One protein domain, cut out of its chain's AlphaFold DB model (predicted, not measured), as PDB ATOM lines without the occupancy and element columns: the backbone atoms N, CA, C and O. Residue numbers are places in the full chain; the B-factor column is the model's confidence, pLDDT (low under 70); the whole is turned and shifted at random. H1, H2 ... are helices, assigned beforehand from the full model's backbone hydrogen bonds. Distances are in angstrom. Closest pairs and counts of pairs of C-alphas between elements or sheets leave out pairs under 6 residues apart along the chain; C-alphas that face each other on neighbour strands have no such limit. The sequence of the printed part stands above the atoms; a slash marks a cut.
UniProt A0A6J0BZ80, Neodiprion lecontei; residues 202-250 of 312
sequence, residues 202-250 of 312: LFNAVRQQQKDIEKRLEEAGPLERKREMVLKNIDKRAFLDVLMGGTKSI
ATOM      1  N   LEU A 202     152.328  94.717 161.620       93.06
ATOM      2  CA  LEU A 202     151.890  95.552 160.500       93.06
ATOM      3  C   LEU A 202     151.383  96.916 160.979       93.06
ATOM      4  O   LEU A 202     151.853  97.937 160.489       93.06
ATOM      5  N   PHE A 203     150.479  96.958 161.961       95.50
ATOM      6  CA  PHE A 203     149.957  98.231 162.475       95.50
ATOM      7  C   PHE A 203     151.044  99.102 163.105       95.50
ATOM      8  O   PHE A 203     151.047 100.316 162.910       95.50
ATOM      9  N   ASN A 204     151.986  98.494 163.823       94.19
ATOM     10  CA  ASN A 204     153.103  99.214 164.418       94.19
ATOM     11  C   ASN A 204     154.039  99.783 163.344       94.19
ATOM     12  O   ASN A 204     154.408 100.952 163.439       94.19
ATOM     13  N   ALA A 205     154.364  99.007 162.305       92.62
ATOM     14  CA  ALA A 205     155.178  99.476 161.184       92.62
ATOM     15  C   ALA A 205     154.476 100.593 160.393       92.62
ATOM     16  O   ALA A 205     155.089 101.612 160.083       92.62
ATOM     17  N   VAL A 206     153.173 100.449 160.120       92.88
ATOM     18  CA  VAL A 206     152.377 101.479 159.427       92.88
ATOM     19  C   VAL A 206     152.345 102.760 160.251       92.88
ATOM     20  O   VAL A 206     152.576 103.842 159.719       92.88
ATOM     21  N   ARG A 207     152.129 102.647 161.566       94.88
ATOM     22  CA  ARG A 207     152.135 103.795 162.476       94.88
ATOM     23  C   ARG A 207     153.502 104.481 162.533       94.88
ATOM     24  O   ARG A 207     153.545 105.701 162.634       94.88
ATOM     25  N   GLN A 208     154.605 103.734 162.480       92.75
ATOM     26  CA  GLN A 208     155.953 104.311 162.405       92.75
ATOM     27  C   GLN A 208     156.157 105.077 161.094       92.75
ATOM     28  O   GLN A 208     156.545 106.239 161.136       92.75
ATOM     29  N   GLN A 209     155.798 104.486 159.951       90.75
ATOM     30  CA  GLN A 209     155.930 105.152 158.655       90.75
ATOM     31  C   GLN A 209     155.052 106.407 158.553       90.75
ATOM     32  O   GLN A 209     155.499 107.420 158.026       90.75
ATOM     33  N   GLN A 210     153.820 106.365 159.070       92.38
ATOM     34  CA  GLN A 210     152.937 107.536 159.121       92.38
ATOM     35  C   GLN A 210     153.564 108.672 159.932       92.38
ATOM     36  O   GLN A 210     153.627 109.794 159.438       92.38
ATOM     37  N   LYS A 211     154.116 108.372 161.115       94.25
ATOM     38  CA  LYS A 211     154.831 109.358 161.940       94.25
ATOM     39  C   LYS A 211     156.076 109.912 161.251       94.25
ATOM     40  O   LYS A 211     156.335 111.108 161.327       94.25
ATOM     41  N   ASP A 212     156.843 109.064 160.571       91.88
ATOM     42  CA  ASP A 212     158.016 109.509 159.819       91.88
ATOM     43  C   ASP A 212     157.606 110.414 158.652       91.88
ATOM     44  O   ASP A 212     158.246 111.434 158.418       91.88
ATOM     45  N   ILE A 213     156.516 110.096 157.947       91.12
ATOM     46  CA  ILE A 213     155.965 110.947 156.884       91.12
ATOM     47  C   ILE A 213     155.489 112.284 157.458       91.12
ATOM     48  O   ILE A 213     155.836 113.321 156.901       91.12
ATOM     49  N   GLU A 214     154.745 112.285 158.564       93.38
ATOM     50  CA  GLU A 214     154.310 113.504 159.259       93.38
ATOM     51  C   GLU A 214     155.515 114.379 159.626       93.38
ATOM     52  O   GLU A 214     155.570 115.545 159.236       93.38
ATOM     53  N   LYS A 215     156.550 113.790 160.232       94.19
ATOM     54  CA  LYS A 215     157.801 114.487 160.547       94.19
ATOM     55  C   LYS A 215     158.487 115.045 159.295       94.19
ATOM     56  O   LYS A 215     158.943 116.185 159.296       94.19
ATOM     57  N   ARG A 216     158.545 114.283 158.198       91.19
ATOM     58  CA  ARG A 216     159.113 114.746 156.913       91.19
ATOM     59  C   ARG A 216     158.281 115.862 156.274       91.19
ATOM     60  O   ARG A 216     158.842 116.729 155.605       91.19
ATOM     61  N   LEU A 217     156.963 115.862 156.467       90.94
ATOM     62  CA  LEU A 217     156.057 116.919 156.008       90.94
ATOM     63  C   LEU A 217     156.204 118.200 156.842       90.94
ATOM     64  O   LEU A 217     156.128 119.297 156.281       90.94
ATOM     65  N   GLU A 218     156.452 118.068 158.145       92.00
ATOM     66  CA  GLU A 218     156.797 119.177 159.039       92.00
ATOM     67  C   GLU A 218     158.175 119.769 158.690       92.00
ATOM     68  O   GLU A 218     158.284 120.982 158.507       92.00
ATOM     69  N   GLU A 219     159.202 118.929 158.482       93.19
ATOM     70  CA  GLU A 219     160.556 119.327 158.044       93.19
ATOM     71  C   GLU A 219     160.548 120.050 156.685       93.19
ATOM     72  O   GLU A 219     161.300 121.004 156.466       93.19
ATOM     73  N   ALA A 220     159.684 119.622 155.757       88.44
ATOM     74  CA  ALA A 220     159.510 120.271 154.458       88.44
ATOM     75  C   ALA A 220     158.940 121.702 154.572       88.44
ATOM     76  O   ALA A 220     159.053 122.487 153.620       88.44
ATOM     77  N   GLY A 221     158.366 122.052 155.729       87.62
ATOM     78  CA  GLY A 221     157.780 123.356 156.002       87.62
ATOM     79  C   GLY A 221     156.544 123.637 155.135       87.62
ATOM     80  O   GLY A 221     155.957 122.713 154.573       87.62
ATOM     81  N   PRO A 222     156.117 124.905 154.999       87.06
ATOM     82  CA  PRO A 222     154.904 125.278 154.261       87.06
ATOM     83  C   PRO A 222     155.030 125.173 152.732       87.06
ATOM     84  O   PRO A 222     154.065 125.438 152.021       87.06
ATOM     85  N   LEU A 223     156.197 124.808 152.191       89.00
ATOM     86  CA  LEU A 223     156.402 124.757 150.747       89.00
ATOM     87  C   LEU A 223     155.787 123.480 150.153       89.00
ATOM     88  O   LEU A 223     156.376 122.399 150.222       89.00
ATOM     89  N   GLU A 224     154.626 123.622 149.511       84.69
ATOM     90  CA  GLU A 224     153.842 122.515 148.936       84.69
ATOM     91  C   GLU A 224     154.656 121.632 147.992       84.69
ATOM     92  O   GLU A 224     154.618 120.409 148.100       84.69
ATOM     93  N   ARG A 225     155.509 122.231 147.152       91.06
ATOM     94  CA  ARG A 225     156.386 121.480 146.244       91.06
ATOM     95  C   ARG A 225     157.281 120.477 146.981       91.06
ATOM     96  O   ARG A 225     157.531 119.398 146.459       91.06
ATOM     97  N   LYS A 226     157.783 120.814 148.174       86.81
ATOM     98  CA  LYS A 226     158.621 119.903 148.974       86.81
ATOM     99  C   LYS A 226     157.778 118.830 149.661       86.81
ATOM    100  O   LYS A 226     158.187 117.674 149.669       86.81
ATOM    101  N   ARG A 227     156.587 119.182 150.157       88.31
ATOM    102  CA  ARG A 227     155.625 118.217 150.719       88.31
ATOM    103  C   ARG A 227     155.187 117.181 149.685       88.31
ATOM    104  O   ARG A 227     155.198 115.989 149.967       88.31
ATOM    105  N   GLU A 228     154.894 117.614 148.462       89.62
ATOM    106  CA  GLU A 228     154.569 116.710 147.360       89.62
ATOM    107  C   GLU A 228     155.710 115.747 147.026       89.62
ATOM    108  O   GLU A 228     155.450 114.594 146.701       89.62
ATOM    109  N   MET A 229     156.969 116.194 147.096       86.75
ATOM    110  CA  MET A 229     158.118 115.310 146.870       86.75
ATOM    111  C   MET A 229     158.211 114.236 147.956       86.75
ATOM    112  O   MET A 229     158.451 113.078 147.638       86.75
ATOM    113  N   VAL A 230     157.958 114.588 149.220       87.44
ATOM    114  CA  VAL A 230     157.901 113.614 150.324       87.44
ATOM    115  C   VAL A 230     156.809 112.573 150.075       87.44
ATOM    116  O   VAL A 230     157.072 111.384 150.215       87.44
ATOM    117  N   LEU A 231     155.618 112.998 149.638       85.19
ATOM    118  CA  LEU A 231     154.515 112.085 149.321       85.19
ATOM    119  C   LEU A 231     154.813 111.187 148.108       85.19
ATOM    120  O   LEU A 231     154.435 110.019 148.095       85.19
ATOM    121  N   LYS A 232     155.511 111.711 147.096       86.94
ATOM    122  CA  LYS A 232     155.922 110.945 145.905       86.94
ATOM    123  C   LYS A 232     157.037 109.940 146.212       86.94
ATOM    124  O   LYS A 232     157.110 108.919 145.543       86.94
ATOM    125  N   ASN A 233     157.841 110.194 147.244       84.19
ATOM    126  CA  ASN A 233     158.903 109.299 147.714       84.19
ATOM    127  C   ASN A 233     158.397 108.202 148.678       84.19
ATOM    128  O   ASN A 233     159.207 107.501 149.287       84.19
ATOM    129  N   ILE A 234     157.079 108.058 148.872       84.62
ATOM    130  CA  ILE A 234     156.517 106.983 149.701       84.62
ATOM    131  C   ILE A 234     156.636 105.658 148.941       84.62
ATOM    132  O   ILE A 234     155.752 105.258 148.181       84.62
ATOM    133  N   ASP A 235     157.733 104.952 149.191       83.25
ATOM    134  CA  ASP A 235     158.005 103.663 148.574       83.25
ATOM    135  C   ASP A 235     157.475 102.501 149.416       83.25
ATOM    136  O   ASP A 235     157.799 102.340 150.596       83.25
ATOM    137  N   LYS A 236     156.733 101.595 148.765       85.75
ATOM    138  CA  LYS A 236     156.316 100.311 149.362       85.75
ATOM    139  C   LYS A 236     157.521  99.484 149.825       85.75
ATOM    140  O   LYS A 236     157.412  98.723 150.775       85.75
ATOM    141  N   ARG A 237     158.674  99.642 149.167       84.06
ATOM    142  CA  ARG A 237     159.924  98.942 149.499       84.06
ATOM    143  C   ARG A 237     160.513  99.414 150.824       84.06
ATOM    144  O   ARG A 237     160.836  98.581 151.660       84.06
ATOM    145  N   ALA A 238     160.549 100.728 151.053       82.38
ATOM    146  CA  ALA A 238     160.998 101.291 152.323       82.38
ATOM    147  C   ALA A 238     160.114 100.814 153.491       82.38
ATOM    148  O   ALA A 238     160.623 100.466 154.553       82.38
ATOM    149  N   PHE A 239     158.798 100.716 153.269       86.94
ATOM    150  CA  PHE A 239     157.880 100.127 154.248       86.94
ATOM    151  C   PHE A 239     158.180  98.649 154.529       86.94
ATOM    152  O   PHE A 239     158.218  98.239 155.687       86.94
ATOM    153  N   LEU A 240     158.404  97.845 153.484       88.06
ATOM    154  CA  LEU A 240     158.722  96.426 153.640       88.06
ATOM    155  C   LEU A 240     160.051  96.212 154.375       88.06
ATOM    156  O   LEU A 240     160.117  95.327 155.218       88.06
ATOM    157  N   ASP A 241     161.070  97.037 154.136       86.44
ATOM    158  CA  ASP A 241     162.351  96.936 154.847       86.44
ATOM    159  C   ASP A 241     162.211  97.242 156.354       86.44
ATOM    160  O   ASP A 241     162.827  96.568 157.186       86.44
ATOM    161  N   VAL A 242     161.354  98.207 156.719       84.44
ATOM    162  CA  VAL A 242     160.999  98.502 158.122       84.44
ATOM    163  C   VAL A 242     160.186  97.357 158.734       84.44
ATOM    164  O   VAL A 242     160.480  96.917 159.846       84.44
ATOM    165  N   LEU A 243     159.202  96.817 158.004       88.50
ATOM    166  CA  LEU A 243     158.368  95.696 158.452       88.50
ATOM    167  C   LEU A 243     159.190  94.419 158.688       88.50
ATOM    168  O   LEU A 243     158.947  93.688 159.652       88.50
ATOM    169  N   MET A 244     160.167  94.172 157.815       84.88
ATOM    170  CA  MET A 244     161.063  93.015 157.827       84.88
ATOM    171  C   MET A 244     162.295  93.218 158.732       84.88
ATOM    172  O   MET A 244     163.182  92.361 158.768       84.88
ATOM    173  N   GLY A 245     162.358  94.329 159.481       76.75
ATOM    174  CA  GLY A 245     163.346  94.561 160.538       76.75
ATOM    175  C   GLY A 245     164.793  94.633 160.045       76.75
ATOM    176  O   GLY A 245     165.691  94.139 160.722       76.75
ATOM    177  N   GLY A 246     165.027  95.198 158.856       65.25
ATOM    178  CA  GLY A 246     166.372  95.348 158.287       65.25
ATOM    179  C   GLY A 246     166.878  94.141 157.490       65.25
ATOM    180  O   GLY A 246     167.986  94.189 156.950       65.25
ATOM    181  N   THR A 247     166.074  93.082 157.343       68.50
ATOM    182  CA  THR A 247     166.300  92.113 156.264       68.50
ATOM    183  C   THR A 247     165.831  92.745 154.954       68.50
ATOM    184  O   THR A 247     164.662  93.093 154.799       68.50
ATOM    185  N   LYS A 248     166.779  92.987 154.042       63.34
ATOM    186  CA  LYS A 248     166.537  93.685 152.772       63.34
ATOM    187  C   LYS A 248     165.473  92.920 151.988       63.34
ATOM    188  O   LYS A 248     165.657  91.728 151.728       63.34
ATOM    189  N   SER A 249     164.386  93.584 151.612       64.12
ATOM    190  CA  SER A 249     163.347  92.986 150.778       64.12
ATOM    191  C   SER A 249     163.947  92.557 149.428       64.12
ATOM    192  O   SER A 249     164.286  93.370 148.570       64.12
ATOM    193  N   ILE A 250     164.143  91.248 149.240       61.94
ATOM    194  CA  ILE A 250     164.599  90.696 147.960       61.94
ATOM    195  C   ILE A 250     163.457  90.867 146.960       61.94
ATOM    196  O   ILE A 250     162.335  90.415 147.189       61.94
TER     197      ILE A 250
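AT A GLANCE: This is residues 202 to 250 of the 312 residues of a protein of Neodiprion lecontei (UniProt A0A6J0BZ80). One long helix, H1, makes one side of an elongated model, and the chain folds back beside it: H2 packs on residues 213 to 217 of H1 to form a helical hairpin, and H3 is turned steeply against residues 202 to 209 of H1. After H3 the printed part ends in residues 244 to 250, with no named element. The printed part has 49 residues with three named helices, in the order H1, H2, H3, and no named strand; the class is all helix. With a radius of gyration of the C-alphas of 12.0 A it is only just loose, close to compact, and the C-alphas span 34 by 20 by 13 A.

IN THESE COORDINATES: H1, the longest helix, is residues 202 to 219 and runs 25.4 A from C-alpha 202 at (151.890, 95.552, 160.500) to C-alpha 219 at (160.556, 119.327, 158.044). H2 is residues 224 to 232, 12.1 A long. H3 is residues 236 to 243, 10.4 A long, and ends at C-alpha 243 at (158.368, 95.696, 158.452).

HOW THE PARTS SIT: H1 touches H2 with residues 213 to 217 alone; the closest C-alphas, of Leu 217 and Arg 227, are 5.5 A apart. The two run opposite ways at a shallow tilt of 23 degrees, a helical hairpin. H1 touches H3 with residues 202 to 209 alone; the closest C-alphas, of Ala 205 and Leu 243, are 5.7 A apart. These two run opposite ways at a steep tilt of 62 degrees. H2 and H3 are apart. In H1, H2 and H3 every O i to N i+4 pair is within hydrogen-bond range.

THE WHOLE: The two C-alphas farthest apart, of Pro 222 and Ile 250, are 36.5 A apart. The printed part has no cut, and the links H1 to H2 and H2 to H3 are tight. The mean pLDDT of the printed part is 86.4; residues 246 to 250 are under 70.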